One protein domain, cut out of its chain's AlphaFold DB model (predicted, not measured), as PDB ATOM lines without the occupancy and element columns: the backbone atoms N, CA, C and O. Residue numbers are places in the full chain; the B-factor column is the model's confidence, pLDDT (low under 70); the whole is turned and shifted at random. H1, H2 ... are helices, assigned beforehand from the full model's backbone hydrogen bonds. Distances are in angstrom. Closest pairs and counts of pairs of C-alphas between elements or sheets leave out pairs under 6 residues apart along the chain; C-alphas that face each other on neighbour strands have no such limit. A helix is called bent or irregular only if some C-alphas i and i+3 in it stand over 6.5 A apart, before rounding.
ATOM      1  N   GLN A  95      42.371   9.202 -53.249       96.44
ATOM      2  CA  GLN A  95      40.924   8.993 -53.110       96.44
ATOM      3  C   GLN A  95      40.598   7.733 -52.297       96.44
ATOM      4  O   GLN A  95      39.587   7.690 -51.591       96.44
ATOM      5  N   LEU A  96      41.485   6.732 -52.289       96.44
ATOM      6  CA  LEU A  96      41.335   5.527 -51.460       96.44
ATOM      7  C   LEU A  96      41.576   5.789 -49.967       96.44
ATOM      8  O   LEU A  96      41.060   5.073 -49.100       96.44
ATOM      9  N   ARG A  97      42.325   6.838 -49.625       96.62
ATOM     10  CA  ARG A  97      42.681   7.163 -48.239       96.62
ATOM     11  C   ARG A  97      41.473   7.389 -47.311       96.62
ATOM     12  O   ARG A  97      41.464   6.808 -46.219       96.62
ATOM     13  N   PRO A  98      40.461   8.219 -47.646       97.94
ATOM     14  CA  PRO A  98      39.279   8.385 -46.798       97.94
ATOM     15  C   PRO A  98      38.489   7.082 -46.614       97.94
ATOM     16  O   PRO A  98      38.007   6.829 -45.506       97.94
ATOM     17  N   LEU A  99      38.406   6.232 -47.644       97.56
ATOM     18  CA  LEU A  99      37.744   4.925 -47.568       97.56
ATOM     19  C   LEU A  99      38.471   3.996 -46.592       97.56
ATOM     20  O   LEU A  99      37.871   3.470 -45.654       97.56
ATOM     21  N   ALA A 100      39.788   3.890 -46.735       97.69
ATOM     22  CA  ALA A 100      40.643   3.111 -45.854       97.69
ATOM     23  C   ALA A 100      40.550   3.592 -44.385       97.69
ATOM     24  O   ALA A 100      40.402   2.788 -43.461       97.69
ATOM     25  N   LYS A 101      40.520   4.915 -44.144       98.06
ATOM     26  CA  LYS A 101      40.283   5.492 -42.805       98.06
ATOM     27  C   LYS A 101      38.913   5.122 -42.233       98.06
ATOM     28  O   LYS A 101      38.817   4.845 -41.036       98.06
ATOM     29  N   ARG A 102      37.860   5.132 -43.057       98.38
ATOM     30  CA  ARG A 102      36.505   4.739 -42.645       98.38
ATOM     31  C   ARG A 102      36.484   3.287 -42.165       98.38
ATOM     32  O   ARG A 102      35.936   3.025 -41.103       98.38
ATOM     33  N   ILE A 103      37.155   2.381 -42.876       98.06
ATOM     34  CA  ILE A 103      37.237   0.955 -42.513       98.06
ATOM     35  C   ILE A 103      37.911   0.754 -41.156       98.06
ATOM     36  O   ILE A 103      37.384   0.028 -40.315       98.06
ATOM     37  N   VAL A 104      39.050   1.413 -40.914       97.75
ATOM     38  CA  VAL A 104      39.760   1.304 -39.627       97.75
ATOM     39  C   VAL A 104      38.877   1.793 -38.475       97.75
ATOM     40  O   VAL A 104      38.798   1.133 -37.435       97.75
ATOM     41  N   LYS A 105      38.179   2.924 -38.662       98.31
ATOM     42  CA  LYS A 105      37.231   3.458 -37.672       98.31
ATOM     43  C   LYS A 105      36.091   2.476 -37.401       98.31
ATOM     44  O   LYS A 105      35.841   2.171 -36.240       98.31
ATOM     45  N   GLU A 106      35.473   1.947 -38.451       98.12
ATOM     46  CA  GLU A 106      34.360   0.999 -38.358       98.12
ATOM     47  C   GLU A 106      34.755  -0.280 -37.614       98.12
ATOM     48  O   GLU A 106      34.061  -0.724 -36.702       98.12
ATOM     49  N   CYS A 107      35.909  -0.857 -37.956       97.75
ATOM     50  CA  CYS A 107      36.394  -2.063 -37.291       97.75
ATOM     51  C   CYS A 107      36.705  -1.808 -35.814       97.75
ATOM     52  O   CYS A 107      36.423  -2.656 -34.973       97.75
ATOM     53  N   THR A 108      37.255  -0.633 -35.490       96.75
ATOM     54  CA  THR A 108      37.532  -0.240 -34.103       96.75
ATOM     55  C   THR A 108      36.241  -0.053 -33.311       96.75
ATOM     56  O   THR A 108      36.167  -0.492 -32.166       96.75
ATOM     57  N   LEU A 109      35.222   0.574 -33.905       98.12
ATOM     58  CA  LEU A 109      33.918   0.772 -33.274       98.12
ATOM     59  C   LEU A 109      33.252  -0.576 -32.968       98.12
ATOM     60  O   LEU A 109      32.973  -0.867 -31.808       98.12
ATOM     61  N   ARG A 110      33.131  -1.451 -33.969       97.81
ATOM     62  CA  ARG A 110      32.483  -2.760 -33.801       97.81
ATOM     63  C   ARG A 110      33.253  -3.721 -32.902       97.81
ATOM     64  O   ARG A 110      32.660  -4.541 -32.206       97.81
ATOM     65  N   ASN A 111      34.582  -3.612 -32.869       96.94
ATOM     66  CA  ASN A 111      35.391  -4.337 -31.894       96.94
ATOM     67  C   ASN A 111      35.072  -3.898 -30.455       96.94
ATOM     68  O   ASN A 111      34.963  -4.755 -29.578       96.94
ATOM     69  N   ARG A 112      34.885  -2.588 -30.220       96.56
ATOM     70  CA  ARG A 112      34.503  -2.041 -28.904       96.56
ATOM     71  C   ARG A 112      33.096  -2.456 -28.480       96.56
ATOM     72  O   ARG A 112      32.876  -2.642 -27.291       96.56
ATOM     73  N   GLU A 113      32.184  -2.622 -29.431       97.81
ATOM     74  CA  GLU A 113      30.828  -3.145 -29.200       97.81
ATOM     75  C   GLU A 113      30.815  -4.646 -28.860       97.81
ATOM     76  O   GLU A 113      29.798  -5.172 -28.419       97.81
ATOM     77  N   GLY A 114      31.944  -5.347 -29.019       96.31
ATOM     78  CA  GLY A 114      32.056  -6.770 -28.696       96.31
ATOM     79  C   GLY A 114      31.589  -7.704 -29.812       96.31
ATOM     80  O   GLY A 114      31.356  -8.883 -29.556       96.31
ATOM     81  N   HIS A 115      31.471  -7.220 -31.054       96.75
ATOM     82  CA  HIS A 115      31.079  -8.073 -32.173       96.75
ATOM     83  C   HIS A 115      32.132  -9.168 -32.445       96.75
ATOM     84  O   HIS A 115      33.304  -8.841 -32.669       96.75
ATOM     85  N   PRO A 116      31.738 -10.456 -32.511       94.38
ATOM     86  CA  PRO A 116      32.683 -11.571 -32.619       94.38
ATOM     87  C   PRO A 116      33.480 -11.548 -33.930       94.38
ATOM     88  O   PRO A 116      34.667 -11.844 -33.929       94.38
ATOM     89  N   GLY A 117      32.881 -11.085 -35.032       93.88
ATOM     90  CA  GLY A 117      33.563 -10.951 -36.328       93.88
ATOM     91  C   GLY A 117      34.613  -9.832 -36.403       93.88
ATOM     92  O   GLY A 117      35.243  -9.655 -37.441       93.88
ATOM     93  N   TYR A 118      34.788  -9.055 -35.330       96.00
ATOM     94  CA  TYR A 118      35.789  -7.989 -35.233       96.00
ATOM     95  C   TYR A 118      36.859  -8.296 -34.185       96.00
ATOM     96  O   TYR A 118      37.644  -7.414 -33.829       96.00
ATOM     97  N   GLN A 119      36.888  -9.526 -33.671       93.94
ATOM     98  CA  GLN A 119      37.887  -9.999 -32.726       93.94
ATOM     99  C   GLN A 119      38.711 -11.129 -33.361       93.94
ATOM    100  O   GLN A 119      38.123 -12.117 -33.788       93.94
ATOM    101  N   PRO A 120      40.052 -11.012 -33.405       94.56
ATOM    102  CA  PRO A 120      40.873  -9.900 -32.918       94.56
ATOM    103  C   PRO A 120      40.877  -8.678 -33.868       94.56
ATOM    104  O   PRO A 120      40.864  -8.813 -35.089       94.56
ATOM    105  N   LEU A 121      40.962  -7.462 -33.301       95.19
ATOM    106  CA  LEU A 121      40.891  -6.192 -34.058       95.19
ATOM    107  C   LEU A 121      41.901  -6.114 -35.213       95.19
ATOM    108  O   LEU A 121      41.587  -5.579 -36.272       95.19
ATOM    109  N   VAL A 122      43.115  -6.628 -35.000       96.06
ATOM    110  CA  VAL A 122      44.194  -6.593 -35.996       96.06
ATOM    111  C   VAL A 122      43.795  -7.362 -37.256       96.06
ATOM    112  O   VAL A 122      43.899  -6.814 -38.349       96.06
ATOM    113  N   GLU A 123      43.278  -8.582 -37.105       95.75
ATOM    114  CA  GLU A 123      42.865  -9.429 -38.232       95.75
ATOM    115  C   GLU A 123      41.655  -8.844 -38.962       95.75
ATOM    116  O   GLU A 123      41.646  -8.769 -40.191       95.75
ATOM    117  N   ALA A 124      40.670  -8.343 -38.209       97.00
ATOM    118  CA  ALA A 124      39.474  -7.732 -38.780       97.00
ATOM    119  C   ALA A 124      39.798  -6.487 -39.621       97.00
ATOM    120  O   ALA A 124      39.265  -6.320 -40.722       97.00
ATOM    121  N   VAL A 125      40.695  -5.621 -39.127       97.56
ATOM    122  CA  VAL A 125      41.174  -4.466 -39.895       97.56
ATOM    123  C   VAL A 125      41.992  -4.937 -41.092       97.56
ATOM    124  O   VAL A 125      41.760  -4.442 -42.186       97.56
ATOM    125  N   GLN A 126      42.913  -5.889 -40.917       96.62
ATOM    126  CA  GLN A 126      43.781  -6.381 -41.987       96.62
ATOM    127  C   GLN A 126      42.988  -6.927 -43.177       96.62
ATOM    128  O   GLN A 126      43.155  -6.431 -44.288       96.62
ATOM    129  N   SER A 127      42.085  -7.882 -42.939       96.94
ATOM    130  CA  SER A 127      41.302  -8.524 -43.999       96.94
ATOM    131  C   SER A 127      40.441  -7.515 -44.771       96.94
ATOM    132  O   SER A 127      40.482  -7.461 -46.001       96.94
ATOM    133  N   ARG A 128      39.713  -6.641 -44.060       97.25
ATOM    134  CA  ARG A 128      38.854  -5.630 -44.702       97.25
ATOM    135  C   ARG A 128      39.642  -4.557 -45.426       97.25
ATOM    136  O   ARG A 128      39.228  -4.107 -46.488       97.25
ATOM    137  N   LEU A 129      40.751  -4.120 -44.839       97.12
ATOM    138  CA  LEU A 129      41.574  -3.083 -45.434       97.12
ATOM    139  C   LEU A 129      42.249  -3.608 -46.699       97.12
ATOM    140  O   LEU A 129      42.172  -2.928 -47.715       97.12
ATOM    141  N   GLN A 130      42.804  -4.826 -46.670       97.31
ATOM    142  CA  GLN A 130      43.400  -5.486 -47.836       97.31
ATOM    143  C   GLN A 130      42.391  -5.642 -48.979       97.31
ATOM    144  O   GLN A 130      42.720  -5.323 -50.118       97.31
ATOM    145  N   SER A 131      41.148  -6.034 -48.681       97.69
ATOM    146  CA  SER A 131      40.093  -6.153 -49.698       97.69
ATOM    147  C   SER A 131      39.761  -4.833 -50.403       97.69
ATOM    148  O   SER A 131      39.298  -4.874 -51.538       97.69
ATOM    149  N   VAL A 132      39.945  -3.680 -49.749       97.06
ATOM    150  CA  VAL A 132      39.595  -2.367 -50.322       97.06
ATOM    151  C   VAL A 132      40.790  -1.674 -50.963       97.06
ATOM    152  O   VAL A 132      40.633  -1.029 -51.992       97.06
ATOM    153  N   VAL A 133      41.980  -1.790 -50.375       96.44
ATOM    154  CA  VAL A 133      43.197  -1.175 -50.931       96.44
ATOM    155  C   VAL A 133      43.843  -2.045 -52.011       96.44
ATOM    156  O   VAL A 133      44.609  -1.540 -52.822       96.44
ATOM    157  N   GLY A 134      43.555  -3.345 -52.034       97.00
ATOM    158  CA  GLY A 134      44.161  -4.298 -52.957       97.00
ATOM    159  C   GLY A 134      45.598  -4.690 -52.595       97.00
ATOM    160  O   GLY A 134      46.286  -4.056 -51.786       97.00
ATOM    161  N   ASP A 135      46.078  -5.762 -53.226       96.62
ATOM    162  CA  ASP A 135      47.365  -6.378 -52.888       96.62
ATOM    163  C   ASP A 135      48.577  -5.518 -53.253       96.62
ATOM    164  O   ASP A 135      49.624  -5.622 -52.611       96.62
ATOM    165  N   THR A 136      48.458  -4.653 -54.263       96.12
ATOM    166  CA  THR A 136      49.563  -3.812 -54.741       96.12
ATOM    167  C   THR A 136      50.048  -2.856 -53.651       96.12
ATOM    168  O   THR A 136      51.237  -2.832 -53.321       96.12
ATOM    169  N   HIS A 137      49.134  -2.099 -53.035       95.75
ATOM    170  CA  HIS A 137      49.476  -1.198 -51.930       95.75
ATOM    171  C   HIS A 137      49.869  -1.972 -50.672       95.75
ATOM    172  O   HIS A 137      50.779  -1.556 -49.952       95.75
ATOM    173  N   TRP A 138      49.218  -3.115 -50.440       97.19
ATOM    174  CA  TRP A 138      49.484  -3.965 -49.288       97.19
ATOM    175  C   TRP A 138      50.924  -4.491 -49.272       97.19
ATOM    176  O   TRP A 138      51.669  -4.226 -48.327       97.19
ATOM    177  N   LYS A 139      51.356  -5.157 -50.352       97.31
ATOM    178  CA  LYS A 139      52.711  -5.721 -50.488       97.31
ATOM    179  C   LYS A 139      53.789  -4.647 -50.372       97.31
ATOM    180  O   LYS A 139      54.796  -4.850 -49.694       97.31
ATOM    181  N   ARG A 140      53.557  -3.477 -50.975       96.44
ATOM    182  CA  ARG A 140      54.481  -2.341 -50.879       96.44
ATOM    183  C   ARG A 140      54.634  -1.861 -49.431       96.44
ATOM    184  O   ARG A 140      55.751  -1.639 -48.968       96.44
ATOM    185  N   ALA A 141      53.535  -1.753 -48.683       96.88
ATOM    186  CA  ALA A 141      53.584  -1.390 -47.268       96.88
ATOM    187  C   ALA A 141      54.290  -2.455 -46.404       96.88
ATOM    188  O   ALA A 141      55.035  -2.103 -45.484       96.88
ATOM    189  N   GLU A 142      54.109  -3.746 -46.704       96.25
ATOM    190  CA  GLU A 142      54.812  -4.844 -46.023       96.25
ATOM    191  C   GLU A 142      56.327  -4.789 -46.241       96.25
ATOM    192  O   GLU A 142      57.099  -4.988 -45.298       96.25
ATOM    193  N   GLU A 143      56.768  -4.474 -47.459       96.69
ATOM    194  CA  GLU A 143      58.184  -4.302 -47.780       96.69
ATOM    195  C   GLU A 143      58.806  -3.148 -46.979       96.69
ATOM    196  O   GLU A 143      59.834  -3.328 -46.314       96.69
ATOM    197  N   TYR A 144      58.138  -1.991 -46.938       95.31
ATOM    198  CA  TYR A 144      58.574  -0.858 -46.119       95.31
ATOM    199  C   TYR A 144      58.590  -1.184 -44.624       95.31
ATOM    200  O   TYR A 144      59.524  -0.794 -43.918       95.31
ATOM    201  N   LEU A 145      57.597  -1.923 -44.116       94.44
ATOM    202  CA  LEU A 145      57.588  -2.364 -42.722       94.44
ATOM    203  C   LEU A 145      58.783  -3.281 -42.431       94.44
ATOM    204  O   LEU A 145      59.457  -3.107 -41.410       94.44
ATOM    205  N   ARG A 146      59.080  -4.231 -43.327       93.81
ATOM    206  CA  ARG A 146      60.228  -5.138 -43.202       93.81
ATOM    207  C   ARG A 146      61.537  -4.351 -43.148       93.81
ATOM    208  O   ARG A 146      62.349  -4.592 -42.251       93.81
ATOM    209  N   TYR A 147      61.704  -3.367 -44.034       93.25
ATOM    210  CA  TYR A 147      62.852  -2.459 -44.032       93.25
ATOM    211  C   TYR A 147      62.959  -1.657 -42.724       93.25
ATOM    212  O   TYR A 147      64.028  -1.599 -42.108       93.25
ATOM    213  N   PHE A 148      61.848  -1.092 -42.244       89.19
ATOM    214  CA  PHE A 148      61.807  -0.305 -41.011       89.19
ATOM    215  C   PHE A 148      62.191  -1.139 -39.778       89.19
ATOM    216  O   PHE A 148      63.030  -0.730 -38.969       89.19
ATOM    217  N   VAL A 149      61.629  -2.344 -39.649       88.31
ATOM    218  CA  VAL A 149      61.929  -3.265 -38.543       88.31
ATOM    219  C   VAL A 149      63.385  -3.736 -38.599       88.31
ATOM    220  O   VAL A 149      64.045  -3.795 -37.556       88.31
ATOM    221  N   ALA A 150      63.913  -4.044 -39.788       88.81
ATOM    222  CA  ALA A 150      65.317  -4.419 -39.961       88.81
ATOM    223  C   ALA A 150      66.268  -3.275 -39.567       88.81
ATOM    224  O   ALA A 150      67.255  -3.503 -38.865       88.81
ATOM    225  N   THR A 151      65.933  -2.039 -39.942       88.12
ATOM    226  CA  THR A 151      66.727  -0.843 -39.632       88.12
ATOM    227  C   THR A 151      66.745  -0.546 -38.128       88.12
ATOM    228  O   THR A 151      67.816  -0.341 -37.553       88.12
ATOM    229  N   ARG A 152      65.592  -0.621 -37.444       82.31
ATOM    230  CA  ARG A 152      65.485  -0.375 -35.989       82.31
ATOM    231  C   ARG A 152      66.304  -1.371 -35.153       82.31
ATOM    232  O   ARG A 152      66.835  -1.010 -34.106       82.31
ATOM    233  N   LYS A 153      66.458  -2.619 -35.617       77.81
ATOM    234  CA  LYS A 153      67.299  -3.629 -34.943       77.81
ATOM    235  C   LYS A 153      68.790  -3.274 -34.965       77.81
ATOM    236  O   LYS A 153      69.500  -3.618 -34.021       77.81
ATOM    237  N   ARG A 154      69.269  -2.590 -36.010       76.38
ATOM    238  CA  ARG A 154      70.684  -2.199 -36.143       76.38
ATOM    239  C   ARG A 154      71.036  -1.029 -35.224       76.38
ATOM    240  O   ARG A 154      72.048  -1.084 -34.533       76.38
ATOM    241  N   THR A 155      70.170  -0.020 -35.138       72.81
ATOM    242  CA  THR A 155      70.399   1.160 -34.283       72.81
ATOM    243  C   THR A 155      70.314   0.838 -32.790       72.81
ATOM    244  O   THR A 155      71.094   1.373 -32.006       72.81
ATOM    245  N   ALA A 156      69.438  -0.090 -32.388       70.75
ATOM    246  CA  ALA A 156      69.365  -0.560 -31.003       70.75
ATOM    247  C   ALA A 156      70.646  -1.292 -30.552       70.75
ATOM    248  O   ALA A 156      71.089  -1.102 -29.422       70.75
ATOM    249  N   ARG A 157      71.272  -2.082 -31.439       66.25
ATOM    250  CA  ARG A 157      72.551  -2.759 -31.158       66.25
ATOM    251  C   ARG A 157      73.734  -1.787 -31.141       66.25
ATOM    252  O   ARG A 157      74.582  -1.887 -30.264       66.25
ATOM    253  N   GLY A 158      73.752  -0.805 -32.047       59.28
ATOM    254  CA  GLY A 158      74.805   0.219 -32.093       59.28
ATOM    255  C   GLY A 158      74.846   1.127 -30.857       59.28
ATOM    256  O   GLY A 158      75.924   1.529 -30.432       59.28
ATOM    257  N   ARG A 159      73.698   1.403 -30.220       52.84
ATOM    258  CA  ARG A 159      73.641   2.216 -28.989       52.84
ATOM    259  C   ARG A 159      74.124   1.494 -27.726       52.84
ATOM    260  O   ARG A 159      74.540   2.171 -26.795       52.84
ATOM    261  N   GLN A 160      74.085   0.161 -27.677       53.47
ATOM    262  CA  GLN A 160      74.620  -0.595 -26.532       53.47
ATOM    263  C   GLN A 160      76.145  -0.759 -26.594       53.47
ATOM    264  O   GLN A 160      76.779  -0.881 -25.553       53.47
ATOM    265  N   ALA A 161      76.748  -0.682 -27.785       51.03
ATOM    266  CA  ALA A 161      78.195  -0.834 -27.961       51.03
ATOM    267  C   ALA A 161      79.029   0.373 -27.478       51.03
ATOM    268  O   ALA A 161      80.231   0.237 -27.295       51.03
ATOM    269  N   LEU A 162      78.414   1.539 -27.241       51.94
ATOM    270  CA  LEU A 162      79.099   2.752 -26.756       51.94
ATOM    271  C   LEU A 162      78.916   3.003 -25.247       51.94
ATOM    272  O   LEU A 162      79.397   4.006 -24.734       51.94
TER     273      LEU A 162
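This is residues 95 to 162 of the 172 residues of the protein "Hypothetical protein" of Helicotheca tamesis (UniProt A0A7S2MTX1). Two helical stretches, H1 and H2a, lie side by side as a short hairpin, and beyond a bend the chain turns away as the long arm H2b, which makes a V with H2a; residues 140 to 162 stick out free. The printed part has 68 residues with two named helices, H1 then H2, the second bent into H2a and H2b, and no named strand; the class is all helix. It is only just loose, close to extended, with a radius of gyration of the C-alphas of 16.4 A, and elongated, spanning 49 by 28 by 17 A.

Find C-alpha 96 at (41.335, 5.527, -51.460); from there H1, residues 96 to 112, runs 24.8 A. Further on, residues 121 to 160 were assigned by their hydrogen bonds as one helix, H2, but it is bent: C-alphas 132 and 135 are 9.1 A apart. Its arm H2a, residues 121 to 132, starts from C-alpha 121 at (40.891, -6.192, -34.058) and covers 16.8 A. Its arm H2b, residues 135 to 160, runs 38.4 A to C-alpha 160 at (74.620, -0.595, -26.532).

Look first at Val 104 and Val 125, whose C-alphas, 5.9 A apart, are the closest where H1 and H2a touch. These two form a helical hairpin, opposite ways at a shallow tilt of 29 degrees. H2a and H2b are close but not clearly touching, at a steep tilt of 44 degrees, opposite ways; their closest C-alphas, of Gln 130 and Trp 138, are 6.4 A apart. H1 and H2b are apart. In H1 and H2a every O i to N i+4 pair is within hydrogen-bond range; in H2b 20 of 22 are.

The C-alphas of His 115 and Leu 162, the two farthest apart, are 49.5 A from each other. Without residues 140 to 162 the body spans 31 by 19 by 10 A. The printed part has no cut, and the link from H1 to H2, 8 residues, is short. The mean pLDDT of the printed part is 91.0; look to residues 157 to 162 for the values under 70.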